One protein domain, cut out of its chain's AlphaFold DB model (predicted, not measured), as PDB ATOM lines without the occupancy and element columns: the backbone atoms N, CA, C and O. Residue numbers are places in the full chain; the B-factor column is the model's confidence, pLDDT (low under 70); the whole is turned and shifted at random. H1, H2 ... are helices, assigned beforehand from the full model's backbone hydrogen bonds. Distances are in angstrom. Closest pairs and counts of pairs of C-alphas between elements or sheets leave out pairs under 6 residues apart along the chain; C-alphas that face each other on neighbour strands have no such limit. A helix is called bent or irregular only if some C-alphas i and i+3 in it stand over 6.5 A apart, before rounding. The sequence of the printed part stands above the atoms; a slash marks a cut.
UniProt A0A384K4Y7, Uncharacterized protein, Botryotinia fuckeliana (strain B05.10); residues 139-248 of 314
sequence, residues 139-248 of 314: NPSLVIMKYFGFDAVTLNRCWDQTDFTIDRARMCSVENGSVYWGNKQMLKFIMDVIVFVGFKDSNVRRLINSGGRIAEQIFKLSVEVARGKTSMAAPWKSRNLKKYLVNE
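Overview. This is residues 139 to 248 of the 314 residues of an uncharacterized protein of Botryotinia fuckeliana (strain B05.10) (UniProt A0A384K4Y7). Picture a small cluster of crossed helices: H4 runs through the middle, H6 crosses it, and H1, H2, H5 and H7 are gathered around these two. H7 packs on residues 185 to 189 of H4, while H3 sits away from the cluster, touching no helix, and a long stretch without a named element leads from it back to H4. The printed part has 110 residues with seven named helices, H1 to H7 in order along the chain, and no named strand; the class is all helix. The whole is compact, with a radius of gyration of the C-alphas of 13.6 A, and rounded, spanning 38 by 33 by 30 A.

Along the chain. Find C-alpha 140 at (-50.749, -44.542, 45.309); from there H1 runs to residue 148. Read on to H2, residues 152 to 161, 14.2 A long, and to short H3, residues 165 to 169. After residues 170 to 184 you reach C-alpha 185 at (-40.633, -47.276, 31.008), where H4 begins; it runs to residue 197, 18.2 A away. H5 covers residues 202 to 209. H6, residues 212 to 226, is the longest helix at 21.1 A. H7, residues 238 to 244, ends at C-alpha 244, at (-45.183, -46.781, 30.249); it is only just irregular, with C-alphas 239 and 242 6.8 A apart.

Arrangement. Begin at the hub, H4 and H6, which touch three helices each. They touch at a steep tilt of 61 degrees, the same way; their closest C-alphas, of Val 195 and Ser 222, are 5.7 A apart. H1 touches H4 opposite ways at a tilt of 36 degrees, only just steep, closest at the C-alphas of Ser 141 and Val 197, 6.4 A. H7 touches residues 185 to 189 of H4, closest at the C-alphas of Gln 185 and Tyr 244, 4.6 A. On H6, look at residues 213 to 214: these touch H2, about perpendicular at 84 degrees, with the closest C-alphas, of Asn 156 and Ile 214, 6.7 A apart. Residues 215 to 219 of H6 touch H5, closest at the C-alphas of Ile 208 and Ala 215, 4.7 A. H2 and H4 are close but not clearly touching. In H1 to H6 every O i to N i+4 pair is within hydrogen-bond range; in H7 it is 0 of 3, with 2 of 4 O i to N i+3 pairs within range.

Size, cuts and confidence. The two C-alphas farthest apart, of Asn 139 and Ala 169, stand 38.9 A from each other. The printed part has no cut. The links from H3 to H4, 15 residues, and from H6 to H7, 11 residues, are long. Mean pLDDT of the printed part is 83.3; look for values under 70 at residues 140 to 142, 144 to 145, 149, 175 to 177 and 230 to 231.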
ATOM      1  N   ASN A 139     -53.953 -45.758  48.531       71.94
ATOM      2  CA  ASN A 139     -53.103 -44.575  48.403       71.94
ATOM      3  C   ASN A 139     -51.899 -44.887  47.477       71.94
ATOM      4  O   ASN A 139     -51.057 -45.716  47.844       71.94
ATOM      5  N   PRO A 140     -51.777 -44.238  46.305       67.00
ATOM      6  CA  PRO A 140     -50.749 -44.542  45.309       67.00
ATOM      7  C   PRO A 140     -49.322 -44.387  45.835       67.00
ATOM      8  O   PRO A 140     -48.452 -45.173  45.460       67.00
ATOM      9  N   SER A 141     -49.080 -43.432  46.745       65.12
ATOM     10  CA  SER A 141     -47.764 -43.277  47.369       65.12
ATOM     11  C   SER A 141     -47.418 -44.496  48.227       65.12
ATOM     12  O   SER A 141     -46.336 -45.055  48.085       65.12
ATOM     13  N   LEU A 142     -48.359 -44.990  49.044       69.12
ATOM     14  CA  LEU A 142     -48.171 -46.183  49.883       69.12
ATOM     15  C   LEU A 142     -47.982 -47.458  49.059       69.12
ATOM     16  O   LEU A 142     -47.133 -48.282  49.397       69.12
ATOM     17  N   VAL A 143     -48.738 -47.621  47.973       71.38
ATOM     18  CA  VAL A 143     -48.607 -48.791  47.094       71.38
ATOM     19  C   VAL A 143     -47.238 -48.802  46.430       71.38
ATOM     20  O   VAL A 143     -46.535 -49.807  46.477       71.38
ATOM     21  N   ILE A 144     -46.812 -47.682  45.860       65.81
ATOM     22  CA  ILE A 144     -45.569 -47.650  45.091       65.81
ATOM     23  C   ILE A 144     -44.363 -47.718  46.044       65.81
ATOM     24  O   ILE A 144     -43.402 -48.425  45.750       65.81
ATOM     25  N   MET A 145     -44.461 -47.154  47.256       68.06
ATOM     26  CA  MET A 145     -43.507 -47.420  48.343       68.06
ATOM     27  C   MET A 145     -43.416 -48.906  48.709       68.06
ATOM     28  O   MET A 145     -42.308 -49.425  48.843       68.06
ATOM     29  N   LYS A 146     -44.554 -49.599  48.852       76.38
ATOM     30  CA  LYS A 146     -44.604 -51.022  49.231       76.38
ATOM     31  C   LYS A 146     -43.961 -51.929  48.177       76.38
ATOM     32  O   LYS A 146     -43.269 -52.870  48.553       76.38
ATOM     33  N   TYR A 147     -44.203 -51.666  46.892       76.00
ATOM     34  CA  TYR A 147     -43.831 -52.577  45.802       76.00
ATOM     35  C   TYR A 147     -42.505 -52.243  45.096       76.00
ATOM     36  O   TYR A 147     -41.955 -53.123  44.432       76.00
ATOM     37  N   PHE A 148     -41.975 -51.021  45.251       72.12
ATOM     38  CA  PHE A 148     -40.667 -50.633  44.697       72.12
ATOM     39  C   PHE A 148     -39.596 -50.321  45.732       72.12
ATOM     40  O   PHE A 148     -38.434 -50.549  45.436       72.12
ATOM     41  N   GLY A 149     -39.951 -49.807  46.912       68.00
ATOM     42  CA  GLY A 149     -38.987 -49.158  47.804       68.00
ATOM     43  C   GLY A 149     -38.686 -47.720  47.359       68.00
ATOM     44  O   GLY A 149     -38.349 -47.454  46.211       68.00
ATOM     45  N   PHE A 150     -38.860 -46.762  48.273       71.50
ATOM     46  CA  PHE A 150     -38.705 -45.313  48.021       71.50
ATOM     47  C   PHE A 150     -37.410 -44.731  48.591       71.50
ATOM     48  O   PHE A 150     -37.245 -43.512  48.674       71.50
ATOM     49  N   ASP A 151     -36.511 -45.579  49.071       80.31
ATOM     50  CA  ASP A 151     -35.228 -45.125  49.574       80.31
ATOM     51  C   ASP A 151     -34.234 -44.911  48.425       80.31
ATOM     52  O   ASP A 151     -34.318 -45.517  47.353       80.31
ATOM     53  N   ALA A 152     -33.279 -44.015  48.659       82.69
ATOM     54  CA  ALA A 152     -32.290 -43.637  47.663       82.69
ATOM     55  C   ALA A 152     -31.418 -44.819  47.218       82.69
ATOM     56  O   ALA A 152     -30.987 -44.850  46.070       82.69
ATOM     57  N   VAL A 153     -31.161 -45.797  48.094       86.94
ATOM     58  CA  VAL A 153     -30.336 -46.964  47.753       86.94
ATOM     59  C   VAL A 153     -31.062 -47.816  46.722       86.94
ATOM     60  O   VAL A 153     -30.488 -48.140  45.684       86.94
ATOM     61  N   THR A 154     -32.337 -48.108  46.966       87.38
ATOM     62  CA  THR A 154     -33.174 -48.876  46.045       87.38
ATOM     63  C   THR A 154     -33.292 -48.193  44.685       87.38
ATOM     64  O   THR A 154     -33.021 -48.818  43.663       87.38
ATOM     65  N   LEU A 155     -33.596 -46.892  44.649       88.06
ATOM     66  CA  LEU A 155     -33.746 -46.170  43.382       88.06
ATOM     67  C   LEU A 155     -32.430 -45.997  42.616       88.06
ATOM     68  O   LEU A 155     -32.438 -46.085  41.389       88.06
ATOM     69  N   ASN A 156     -31.302 -45.797  43.305       88.44
ATOM     70  CA  ASN A 156     -29.992 -45.793  42.648       88.44
ATOM     71  C   ASN A 156     -29.661 -47.174  42.073       88.44
ATOM     72  O   ASN A 156     -29.169 -47.262  40.956       88.44
ATOM     73  N   ARG A 157     -30.013 -48.259  42.767       89.44
ATOM     74  CA  ARG A 157     -29.838 -49.608  42.222       89.44
ATOM     75  C   ARG A 157     -30.717 -49.852  40.989       89.44
ATOM     76  O   ARG A 157     -30.228 -50.415  40.016       89.44
ATOM     77  N   CYS A 158     -31.967 -49.384  40.987       90.62
ATOM     78  CA  CYS A 158     -32.825 -49.415  39.795       90.62
ATOM     79  C   CYS A 158     -32.211 -48.622  38.628       90.62
ATOM     80  O   CYS A 158     -32.221 -49.077  37.484       90.62
ATOM     81  N   TRP A 159     -31.647 -47.444  38.915       90.25
ATOM     82  CA  TRP A 159     -30.921 -46.645  37.929       90.25
ATOM     83  C   TRP A 159     -29.740 -47.417  37.346       90.25
ATOM     84  O   TRP A 159     -29.649 -47.556  36.134       90.25
ATOM     85  N   ASP A 160     -28.874 -47.972  38.189       89.31
ATOM     86  CA  ASP A 160     -27.663 -48.673  37.751       89.31
ATOM     87  C   ASP A 160     -27.965 -49.935  36.921       89.31
ATOM     88  O   ASP A 160     -27.137 -50.366  36.121       89.31
ATOM     89  N   GLN A 161     -29.156 -50.514  37.085       89.12
ATOM     90  CA  GLN A 161     -29.634 -51.664  36.311       89.12
ATOM     91  C   GLN A 161     -30.287 -51.294  34.981       89.12
ATOM     92  O   GLN A 161     -30.487 -52.165  34.140       89.12
ATOM     93  N   THR A 162     -30.641 -50.026  34.791       90.56
ATOM     94  CA  THR A 162     -31.331 -49.567  33.587       90.56
ATOM     95  C   THR A 162     -30.357 -49.461  32.411       90.56
ATOM     96  O   THR A 162     -29.247 -48.941  32.549       90.56
ATOM     97  N   ASP A 163     -30.775 -49.890  31.218       87.88
ATOM     98  CA  ASP A 163     -29.940 -49.781  30.021       87.88
ATOM     99  C   ASP A 163     -29.909 -48.349  29.446       87.88
ATOM    100  O   ASP A 163     -30.860 -47.857  28.820       87.88
ATOM    101  N   PHE A 164     -28.767 -47.681  29.622       87.31
ATOM    102  CA  PHE A 164     -28.443 -46.362  29.058       87.31
ATOM    103  C   PHE A 164     -27.577 -46.435  27.786       87.31
ATOM    104  O   PHE A 164     -26.964 -45.445  27.383       87.31
ATOM    105  N   THR A 165     -27.469 -47.591  27.132       86.44
ATOM    106  CA  THR A 165     -26.624 -47.740  25.936       86.44
ATOM    107  C   THR A 165     -27.093 -46.852  24.783       86.44
ATOM    108  O   THR A 165     -26.266 -46.213  24.131       86.44
ATOM    109  N   ILE A 166     -28.410 -46.720  24.593       84.56
ATOM    110  CA  ILE A 166     -28.994 -45.823  23.584       84.56
ATOM    111  C   ILE A 166     -28.688 -44.352  23.901       84.56
ATOM    112  O   ILE A 166     -28.363 -43.590  22.996       84.56
ATOM    113  N   ASP A 167     -28.741 -43.944  25.168       86.75
ATOM    114  CA  ASP A 167     -28.417 -42.581  25.607       86.75
ATOM    115  C   ASP A 167     -26.979 -42.217  25.248       86.75
ATOM    116  O   ASP A 167     -26.732 -41.151  24.689       86.75
ATOM    117  N   ARG A 168     -26.038 -43.138  25.494       81.50
ATOM    118  CA  ARG A 168     -24.633 -42.967  25.101       81.50
ATOM    119  C   ARG A 168     -24.488 -42.818  23.589       81.50
ATOM    120  O   ARG A 168     -23.780 -41.921  23.140       81.50
ATOM    121  N   ALA A 169     -25.192 -43.640  22.810       83.88
ATOM    122  CA  ALA A 169     -25.203 -43.533  21.349       83.88
ATOM    123  C   ALA A 169     -25.803 -42.201  20.859       83.88
ATOM    124  O   ALA A 169     -25.364 -41.656  19.851       83.88
ATOM    125  N   ARG A 170     -26.768 -41.647  21.600       81.25
ATOM    126  CA  ARG A 170     -27.391 -40.340  21.337       81.25
ATOM    127  C   ARG A 170     -26.622 -39.157  21.930       81.25
ATOM    128  O   ARG A 170     -27.120 -38.038  21.879       81.25
ATOM    129  N   MET A 171     -25.437 -39.388  22.503       82.19
ATOM    130  CA  MET A 171     -24.636 -38.374  23.201       82.19
ATOM    131  C   MET A 171     -25.406 -37.652  24.324       82.19
ATOM    132  O   MET A 171     -25.092 -36.516  24.687       82.19
ATOM    133  N   CYS A 172     -26.415 -38.305  24.903       79.88
ATOM    134  CA  CYS A 172     -27.121 -37.792  26.065       79.88
ATOM    135  C   CYS A 172     -26.157 -37.758  27.255       79.88
ATOM    136  O   CYS A 172     -25.560 -38.771  27.629       79.88
ATOM    137  N   SER A 173     -26.013 -36.591  27.881       76.31
ATOM    138  CA  SER A 173     -25.260 -36.482  29.126       76.31
ATOM    139  C   SER A 173     -26.114 -36.998  30.281       76.31
ATOM    140  O   SER A 173     -26.790 -36.229  30.962       76.31
ATOM    141  N   VAL A 174     -26.081 -38.316  30.487       72.50
ATOM    142  CA  VAL A 174     -26.782 -38.998  31.586       72.50
ATOM    143  C   VAL A 174     -26.361 -38.417  32.942       72.50
ATOM    144  O   VAL A 174     -27.184 -38.275  33.843       72.50
ATOM    145  N   GLU A 175     -25.092 -38.014  33.069       67.81
ATOM    146  CA  GLU A 175     -24.535 -37.386  34.274       67.81
ATOM    147  C   GLU A 175     -25.033 -35.959  34.498       67.81
ATOM    148  O   GLU A 175     -25.285 -35.594  35.638       67.81
ATOM    149  N   ASN A 176     -25.258 -35.190  33.427       65.31
ATOM    150  CA  ASN A 176     -25.898 -33.872  33.502       65.31
ATOM    151  C   ASN A 176     -27.417 -33.972  33.320       65.31
ATOM    152  O   ASN A 176     -28.090 -32.990  32.993       65.31
ATOM    153  N   GLY A 177     -27.956 -35.180  33.482       65.81
ATOM    154  CA  GLY A 177     -29.369 -35.469  33.550       65.81
ATOM    155  C   GLY A 177     -30.172 -35.271  32.266       65.81
ATOM    156  O   GLY A 177     -31.360 -34.970  32.367       65.81
ATOM    157  N   SER A 178     -29.550 -35.414  31.097       80.44
ATOM    158  CA  SER A 178     -30.253 -35.621  29.828       80.44
ATOM    159  C   SER A 178     -30.438 -37.122  29.619       80.44
ATOM    160  O   SER A 178     -29.450 -37.851  29.531       80.44
ATOM    161  N   VAL A 179     -31.691 -37.585  29.595       83.69
ATOM    162  CA  VAL A 179     -32.043 -39.011  29.528       83.69
ATOM    163  C   VAL A 179     -33.073 -39.249  28.431       83.69
ATOM    164  O   VAL A 179     -34.116 -38.597  28.381       83.69
ATOM    165  N   TYR A 180     -32.807 -40.233  27.580       84.44
ATOM    166  CA  TYR A 180     -33.774 -40.784  26.650       84.44
ATOM    167  C   TYR A 180     -34.597 -41.892  27.322       84.44
ATOM    168  O   TYR A 180     -34.106 -42.969  27.659       84.44
ATOM    169  N   TRP A 181     -35.896 -41.641  27.480       85.88
ATOM    170  CA  TRP A 181     -36.795 -42.517  28.239       85.88
ATOM    171  C   TRP A 181     -37.406 -43.686  27.451       85.88
ATOM    172  O   TRP A 181     -38.135 -44.487  28.035       85.88
ATOM    173  N   GLY A 182     -37.140 -43.804  26.146       80.06
ATOM    174  CA  GLY A 182     -37.868 -44.722  25.254       80.06
ATOM    175  C   GLY A 182     -37.730 -46.218  25.559       80.06
ATOM    176  O   GLY A 182     -38.550 -46.994  25.085       80.06
ATOM    177  N   ASN A 183     -36.745 -46.628  26.359       82.19
ATOM    178  CA  ASN A 183     -36.538 -48.008  26.825       82.19
ATOM    179  C   ASN A 183     -36.469 -48.107  28.363       82.19
ATOM    180  O   ASN A 183     -35.894 -49.042  28.903       82.19
ATOM    181  N   LYS A 184     -36.986 -47.100  29.079       91.00
ATOM    182  CA  LYS A 184     -36.853 -46.963  30.541       91.00
ATOM    183  C   LYS A 184     -38.212 -46.798  31.207       91.00
ATOM    184  O   LYS A 184     -38.364 -46.025  32.151       91.00
ATOM    185  N   GLN A 185     -39.225 -47.477  30.673       92.38
ATOM    186  CA  GLN A 185     -40.633 -47.276  31.008       92.38
ATOM    187  C   GLN A 185     -40.903 -47.414  32.509       92.38
ATOM    188  O   GLN A 185     -41.546 -46.539  33.088       92.38
ATOM    189  N   MET A 186     -40.381 -48.469  33.143       91.44
ATOM    190  CA  MET A 186     -40.569 -48.703  34.576       91.44
ATOM    191  C   MET A 186     -39.890 -47.627  35.430       91.44
ATOM    192  O   MET A 186     -40.515 -47.052  36.319       91.44
ATOM    193  N   LEU A 187     -38.631 -47.290  35.131       91.00
ATOM    194  CA  LEU A 187     -37.917 -46.233  35.847       91.00
ATOM    195  C   LEU A 187     -38.625 -44.880  35.691       91.00
ATOM    196  O   LEU A 187     -38.839 -44.175  36.678       91.00
ATOM    197  N   LYS A 188     -39.058 -44.548  34.469       90.81
ATOM    198  CA  LYS A 188     -39.837 -43.338  34.198       90.81
ATOM    199  C   LYS A 188     -41.150 -43.328  34.976       90.81
ATOM    200  O   LYS A 188     -41.529 -42.288  35.507       90.81
ATOM    201  N   PHE A 189     -41.850 -44.460  35.041       90.31
ATOM    202  CA  PHE A 189     -43.086 -44.579  35.808       90.31
ATOM    203  C   PHE A 189     -42.858 -44.245  37.282       90.31
ATOM    204  O   PHE A 189     -43.584 -43.421  37.837       90.31
ATOM    205  N   ILE A 190     -41.824 -44.826  37.898       89.38
ATOM    206  CA  ILE A 190     -41.478 -44.568  39.301       89.38
ATOM    207  C   ILE A 190     -41.176 -43.080  39.520       89.38
ATOM    208  O   ILE A 190     -41.695 -42.485  40.464       89.38
ATOM    209  N   MET A 191     -40.395 -42.457  38.633       88.50
ATOM    210  CA  MET A 191     -40.086 -41.028  38.732       88.50
ATOM    211  C   MET A 191     -41.330 -40.155  38.600       88.50
ATOM    212  O   MET A 191     -41.578 -39.325  39.468       88.50
ATOM    213  N   ASP A 192     -42.147 -40.367  37.569       88.56
ATOM    214  CA  ASP A 192     -43.372 -39.589  37.355       88.56
ATOM    215  C   ASP A 192     -44.343 -39.735  38.543       88.56
ATOM    216  O   ASP A 192     -45.046 -38.787  38.890       88.56
ATOM    217  N   VAL A 193     -44.378 -40.898  39.203       87.31
ATOM    218  CA  VAL A 193     -45.151 -41.093  40.439       87.31
ATOM    219  C   VAL A 193     -44.594 -40.246  41.573       87.31
ATOM    220  O   VAL A 193     -45.370 -39.591  42.263       87.31
ATOM    221  N   ILE A 194     -43.279 -40.270  41.793       86.69
ATOM    222  CA  ILE A 194     -42.633 -39.496  42.861       86.69
ATOM    223  C   ILE A 194     -42.932 -38.005  42.682       86.69
ATOM    224  O   ILE A 194     -43.318 -37.332  43.639       86.69
ATOM    225  N   VAL A 195     -42.801 -37.510  41.451       88.19
ATOM    226  CA  VAL A 195     -43.096 -36.120  41.096       88.19
ATOM    227  C   VAL A 195     -44.585 -35.823  41.337       88.19
ATOM    228  O   VAL A 195     -44.902 -34.790  41.923       88.19
ATOM    229  N   PHE A 196     -45.495 -36.746  40.986       86.81
ATOM    230  CA  PHE A 196     -46.943 -36.565  41.178       86.81
ATOM    231  C   PHE A 196     -47.344 -36.525  42.653       86.81
ATOM    232  O   PHE A 196     -48.164 -35.701  43.049       86.81
ATOM    233  N   VAL A 197     -46.771 -37.408  43.475       84.00
ATOM    234  CA  VAL A 197     -46.951 -37.380  44.935       84.00
ATOM    235  C   VAL A 197     -46.416 -36.060  45.502       84.00
ATOM    236  O   VAL A 197     -47.037 -35.449  46.375       84.00
ATOM    237  N   GLY A 198     -45.291 -35.595  44.958       81.81
ATOM    238  CA  GLY A 198     -44.743 -34.272  45.200       81.81
ATOM    239  C   GLY A 198     -44.084 -34.104  46.569       81.81
ATOM    240  O   GLY A 198     -44.096 -34.974  47.441       81.81
ATOM    241  N   PHE A 199     -43.505 -32.922  46.782       78.75
ATOM    242  CA  PHE A 199     -42.695 -32.614  47.967       78.75
ATOM    243  C   PHE A 199     -43.491 -32.483  49.274       78.75
ATOM    244  O   PHE A 199     -42.895 -32.258  50.328       78.75
ATOM    245  N   LYS A 200     -44.825 -32.612  49.253       78.38
ATOM    246  CA  LYS A 200     -45.629 -32.675  50.486       78.38
ATOM    247  C   LYS A 200     -45.387 -33.984  51.246       78.38
ATOM    248  O   LYS A 200     -45.458 -33.984  52.476       78.38
ATOM    249  N   ASP A 201     -45.002 -35.054  50.553       82.00
ATOM    250  CA  ASP A 201     -44.641 -36.325  51.176       82.00
ATOM    251  C   ASP A 201     -43.221 -36.281  51.771       82.00
ATOM    252  O   ASP A 201     -42.242 -35.893  51.124       82.00
ATOM    253  N   SER A 202     -43.103 -36.673  53.041       82.75
ATOM    254  CA  SER A 202     -41.830 -36.651  53.772       82.75
ATOM    255  C   SER A 202     -40.772 -37.598  53.196       82.75
ATOM    256  O   SER A 202     -39.582 -37.276  53.239       82.75
ATOM    257  N   ASN A 203     -41.180 -38.727  52.610       79.88
ATOM    258  CA  ASN A 203     -40.265 -39.677  51.984       79.88
ATOM    259  C   ASN A 203     -39.700 -39.110  50.685       79.88
ATOM    260  O   ASN A 203     -38.501 -39.244  50.447       79.88
ATOM    261  N   VAL A 204     -40.526 -38.411  49.898       81.25
ATOM    262  CA  VAL A 204     -40.077 -37.701  48.689       81.25
ATOM    263  C   VAL A 204     -39.069 -36.614  49.054       81.25
ATOM    264  O   VAL A 204     -37.996 -36.551  48.459       81.25
ATOM    265  N   ARG A 205     -39.342 -35.807  50.092       85.56
ATOM    266  CA  ARG A 205     -38.366 -34.809  50.574       85.56
ATOM    267  C   ARG A 205     -37.051 -35.449  51.009       85.56
ATOM    268  O   ARG A 205     -35.987 -34.948  50.661       85.56
ATOM    269  N   ARG A 206     -37.105 -36.561  51.747       84.25
ATOM    270  CA  ARG A 206     -35.899 -37.281  52.186       84.25
ATOM    271  C   ARG A 206     -35.095 -37.820  51.004       84.25
ATOM    272  O   ARG A 206     -33.875 -37.698  51.013       84.25
ATOM    273  N   LEU A 207     -35.765 -38.385  50.000       83.94
ATOM    274  CA  LEU A 207     -35.132 -38.856  48.770       83.94
ATOM    275  C   LEU A 207     -34.405 -37.712  48.054       83.94
ATOM    276  O   LEU A 207     -33.246 -37.853  47.685       83.94
ATOM    277  N   ILE A 208     -35.041 -36.552  47.927       85.75
ATOM    278  CA  ILE A 208     -34.446 -35.389  47.256       85.75
ATOM    279  C   ILE A 208     -33.258 -34.838  48.040       85.75
ATOM    280  O   ILE A 208     -32.204 -34.583  47.464       85.75
ATOM    281  N   ASN A 209     -33.386 -34.752  49.365       87.06
ATOM    282  CA  ASN A 209     -32.305 -34.312  50.246       87.06
ATOM    283  C   ASN A 209     -31.103 -35.269  50.255       87.06
ATOM    284  O   ASN A 209     -30.006 -34.845  50.603       87.06
ATOM    285  N   SER A 210     -31.285 -36.541  49.878       85.88
ATOM    286  CA  SER A 210     -30.163 -37.476  49.718       85.88
ATOM    287  C   SER A 210     -29.293 -37.181  48.489       85.88
ATOM    288  O   SER A 210     -28.158 -37.647  48.426       85.88
ATOM    289  N   GLY A 211     -29.785 -36.363  47.552       84.62
ATOM    290  CA  GLY A 211     -29.053 -35.955  46.358       84.62
ATOM    291  C   GLY A 211     -28.813 -37.090  45.356       84.62
ATOM    292  O   GLY A 211     -29.453 -38.142  45.391       84.62
ATOM    293  N   GLY A 212     -27.895 -36.853  44.418       85.06
ATOM    294  CA  GLY A 212     -27.544 -37.801  43.357       85.06
ATOM    295  C   GLY A 212     -28.425 -37.711  42.106       85.06
ATOM    296  O   GLY A 212     -29.312 -36.863  41.994       85.06
ATOM    297  N   ARG A 213     -28.167 -38.613  41.148       85.62
ATOM    298  CA  ARG A 213     -28.757 -38.588  39.794       85.62
ATOM    299  C   ARG A 213     -30.282 -38.685  39.820       85.62
ATOM    300  O   ARG A 213     -30.963 -37.937  39.126       85.62
ATOM    301  N   ILE A 214     -30.820 -39.565  40.667       86.00
ATOM    302  CA  ILE A 214     -32.268 -39.732  40.852       86.00
ATOM    303  C   ILE A 214     -32.916 -38.441  41.362       86.00
ATOM    304  O   ILE A 214     -33.919 -37.999  40.806       86.00
ATOM    305  N   ALA A 215     -32.338 -37.820  42.396       87.31
ATOM    306  CA  ALA A 215     -32.872 -36.587  42.965       87.31
ATOM    307  C   ALA A 215     -32.855 -35.439  41.944       87.31
ATOM    308  O   ALA A 215     -33.836 -34.705  41.831       87.31
ATOM    309  N   GLU A 216     -31.780 -35.325  41.158       88.19
ATOM    310  CA  GLU A 216     -31.673 -34.338  40.082       88.19
ATOM    311  C   GLU A 216     -32.752 -34.538  39.007       88.19
ATOM    312  O   GLU A 216     -33.399 -33.572  38.600       88.19
ATOM    313  N   GLN A 217     -32.999 -35.783  38.581       88.12
ATOM    314  CA  GLN A 217     -34.055 -36.091  37.611       88.12
ATOM    315  C   GLN A 217     -35.447 -35.744  38.135       88.12
ATOM    316  O   GLN A 217     -36.218 -35.078  37.447       88.12
ATOM    317  N   ILE A 218     -35.763 -36.139  39.370       87.75
ATOM    318  CA  ILE A 218     -37.052 -35.816  39.993       87.75
ATOM    319  C   ILE A 218     -37.218 -34.296  40.111       87.75
ATOM    320  O   ILE A 218     -38.298 -33.775  39.830       87.75
ATOM    321  N   PHE A 219     -36.162 -33.570  40.490       87.81
ATOM    322  CA  PHE A 219     -36.199 -32.112  40.580       87.81
ATOM    323  C   PHE A 219     -36.464 -31.465  39.213       87.81
ATOM    324  O   PHE A 219     -37.352 -30.622  39.107       87.81
ATOM    325  N   LYS A 220     -35.766 -31.896  38.155       87.62
ATOM    326  CA  LYS A 220     -35.987 -31.407  36.781       87.62
ATOM    327  C   LYS A 220     -37.416 -31.645  36.307       87.62
ATOM    328  O   LYS A 220     -38.073 -30.697  35.886       87.62
ATOM    329  N   LEU A 221     -37.919 -32.870  36.463       87.56
ATOM    330  CA  LEU A 221     -39.299 -33.217  36.117       87.56
ATOM    331  C   LEU A 221     -40.309 -32.369  36.908       87.56
ATOM    332  O   LEU A 221     -41.298 -31.895  36.354       87.56
ATOM    333  N   SER A 222     -40.037 -32.110  38.190       87.12
ATOM    334  CA  SER A 222     -40.888 -31.249  39.026       87.12
ATOM    335  C   SER A 222     -40.915 -29.805  38.519       87.12
ATOM    336  O   SER A 222     -41.975 -29.182  38.492       87.12
ATOM    337  N   VAL A 223     -39.768 -29.275  38.084       87.56
ATOM    338  CA  VAL A 223     -39.661 -27.931  37.499       87.56
ATOM    339  C   VAL A 223     -40.390 -27.844  36.157       87.56
ATOM    340  O   VAL A 223     -41.045 -26.840  35.891       87.56
ATOM    341  N   GLU A 224     -40.303 -28.870  35.308       86.56
ATOM    342  CA  GLU A 224     -41.033 -28.912  34.033       86.56
ATOM    343  C   GLU A 224     -42.545 -28.864  34.238       86.56
ATOM    344  O   GLU A 224     -43.231 -28.103  33.550       86.56
ATOM    345  N   VAL A 225     -43.051 -29.597  35.232       86.38
ATOM    346  CA  VAL A 225     -44.467 -29.527  35.594       86.38
ATOM    347  C   VAL A 225     -44.832 -28.152  36.144       86.38
ATOM    348  O   VAL A 225     -45.830 -27.579  35.719       86.38
ATOM    349  N   ALA A 226     -44.032 -27.596  37.058       85.00
ATOM    350  CA  ALA A 226     -44.304 -26.278  37.634       85.00
ATOM    351  C   ALA A 226     -44.317 -25.161  36.576       85.00
ATOM    352  O   ALA A 226     -45.033 -24.178  36.721       85.00
ATOM    353  N   ARG A 227     -43.549 -25.327  35.493       86.06
ATOM    354  CA  ARG A 227     -43.519 -24.417  34.338       86.06
ATOM    355  C   ARG A 227     -44.659 -24.645  33.341       86.06
ATOM    356  O   ARG A 227     -44.642 -24.025  32.284       86.06
ATOM    357  N   GLY A 228     -45.579 -25.573  33.603       79.44
ATOM    358  CA  GLY A 228     -46.673 -25.911  32.688       79.44
ATOM    359  C   GLY A 228     -46.231 -26.617  31.401       79.44
ATOM    360  O   GLY A 228     -47.066 -26.911  30.553       79.44
ATOM    361  N   LYS A 229     -44.940 -26.953  31.251       75.06
ATOM    362  CA  LYS A 229     -44.412 -27.639  30.055       75.06
ATOM    363  C   LYS A 229     -44.897 -29.080  29.949       75.06
ATOM    364  O   LYS A 229     -44.804 -29.704  28.895       75.06
ATOM    365  N   THR A 230     -45.366 -29.649  31.054       69.62
ATOM    366  CA  THR A 230     -45.926 -30.996  31.092       69.62
ATOM    367  C   THR A 230     -47.042 -31.042  32.125       69.62
ATOM    368  O   THR A 230     -46.844 -30.676  33.280       69.62
ATOM    369  N   SER A 231     -48.227 -31.513  31.731       63.72
ATOM    370  CA  SER A 231     -49.320 -31.745  32.678       63.72
ATOM    371  C   SER A 231     -49.041 -33.003  33.497       63.72
ATOM    372  O   SER A 231     -48.836 -34.090  32.944       63.72
ATOM    373  N   MET A 232     -49.052 -32.880  34.826       78.31
ATOM    374  CA  MET A 232     -48.823 -34.022  35.705       78.31
ATOM    375  C   MET A 232     -50.126 -34.737  36.039       78.31
ATOM    376  O   MET A 232     -50.706 -34.600  37.113       78.31
ATOM    377  N   ALA A 233     -50.597 -35.525  35.083       83.81
ATOM    378  CA  ALA A 233     -51.720 -36.416  35.304       83.81
ATOM    379  C   ALA A 233     -51.259 -37.697  36.026       83.81
ATOM    380  O   ALA A 233     -50.190 -38.233  35.736       83.81
ATOM    381  N   ALA A 234     -52.101 -38.220  36.926       87.06
ATOM    382  CA  ALA A 234     -51.818 -39.415  37.728       87.06
ATOM    383  C   ALA A 234     -51.319 -40.601  36.862       87.06
ATOM    384  O   ALA A 234     -52.105 -41.114  36.051       87.06
ATOM    385  N   PRO A 235     -50.057 -41.054  37.018       88.25
ATOM    386  CA  PRO A 235     -49.429 -42.051  36.141       88.25
ATOM    387  C   PRO A 235     -50.174 -43.383  36.017       88.25
ATOM    388  O   PRO A 235     -50.242 -43.957  34.935       88.25
ATOM    389  N   TRP A 236     -50.773 -43.856  37.113       88.00
ATOM    390  CA  TRP A 236     -51.470 -45.146  37.194       88.00
ATOM    391  C   TRP A 236     -52.877 -45.146  36.581       88.00
ATOM    392  O   TRP A 236     -53.510 -46.196  36.489       88.00
ATOM    393  N   LYS A 237     -53.416 -43.989  36.171       87.50
ATOM    394  CA  LYS A 237     -54.734 -43.940  35.520       87.50
ATOM    395  C   LYS A 237     -54.638 -44.491  34.098       87.50
ATOM    396  O   LYS A 237     -53.713 -44.154  33.366       87.50
ATOM    397  N   SER A 238     -55.646 -45.251  33.662       85.62
ATOM    398  CA  SER A 238     -55.646 -45.962  32.370       85.62
ATOM    399  C   SER A 238     -55.326 -45.079  31.158       85.62
ATOM    400  O   SER A 238     -54.623 -45.519  30.253       85.62
ATOM    401  N   ARG A 239     -55.794 -43.820  31.153       87.31
ATOM    402  CA  ARG A 239     -55.498 -42.852  30.078       87.31
ATOM    403  C   ARG A 239     -54.011 -42.493  29.970       87.31
ATOM    404  O   ARG A 239     -53.535 -42.223  28.877       87.31
ATOM    405  N   ASN A 240     -53.289 -42.533  31.088       89.19
ATOM    406  CA  ASN A 240     -51.881 -42.159  31.180       89.19
ATOM    407  C   ASN A 240     -50.958 -43.375  31.133       89.19
ATOM    408  O   ASN A 240     -49.823 -43.240  30.696       89.19
ATOM    409  N   LEU A 241     -51.435 -44.556  31.540       90.12
ATOM    410  CA  LEU A 241     -50.621 -45.769  31.648       90.12
ATOM    411  C   LEU A 241     -49.937 -46.157  30.329       90.12
ATOM    412  O   LEU A 241     -48.822 -46.671  30.346       90.12
ATOM    413  N   LYS A 242     -50.570 -45.868  29.184       90.06
ATOM    414  CA  LYS A 242     -50.058 -46.212  27.848       90.06
ATOM    415  C   LYS A 242     -48.616 -45.743  27.604       90.06
ATOM    416  O   LYS A 242     -47.887 -46.443  26.915       90.06
ATOM    417  N   LYS A 243     -48.181 -44.620  28.198       89.69
ATOM    418  CA  LYS A 243     -46.811 -44.092  28.026       89.69
ATOM    419  C   LYS A 243     -45.716 -44.951  28.671       89.69
ATOM    420  O   LYS A 243     -44.540 -44.729  28.404       89.69
ATOM    421  N   TYR A 244     -46.098 -45.893  29.530       92.56
ATOM    422  CA  TYR A 244     -45.183 -46.781  30.249       92.56
ATOM    423  C   TYR A 244     -45.309 -48.240  29.811       92.56
ATOM    424  O   TYR A 244     -44.699 -49.113  30.419       92.56
ATOM    425  N   LEU A 245     -46.125 -48.526  28.797       92.81
ATOM    426  CA  LEU A 245     -46.216 -49.869  28.245       92.81
ATOM    427  C   LEU A 245     -45.129 -50.058  27.184       92.81
ATOM    428  O   LEU A 245     -44.838 -49.153  26.402       92.81
ATOM    429  N   VAL A 246     -44.524 -51.239  27.179       92.38
ATOM    430  CA  VAL A 246     -43.559 -51.687  26.175       92.38
ATOM    431  C   VAL A 246     -44.318 -52.143  24.930       92.38
ATOM    432  O   VAL A 246     -45.443 -52.642  25.022       92.38
ATOM    433  N   ASN A 247     -43.712 -51.972  23.755       89.50
ATOM    434  CA  ASN A 247     -44.277 -52.483  22.513       89.50
ATOM    435  C   ASN A 247     -44.359 -54.021  22.557       89.50
ATOM    436  O   ASN A 247     -43.350 -54.689  22.762       89.50
ATOM    437  N   GLU A 248     -45.561 -54.570  22.366       86.44
ATOM    438  CA  GLU A 248     -45.805 -56.021  22.356       86.44
ATOM    439  C   GLU A 248     -45.565 -56.664  20.982       86.44
ATOM    440  O   GLU A 248     -45.616 -57.887  20.879       86.44
TER     441      GLU A 248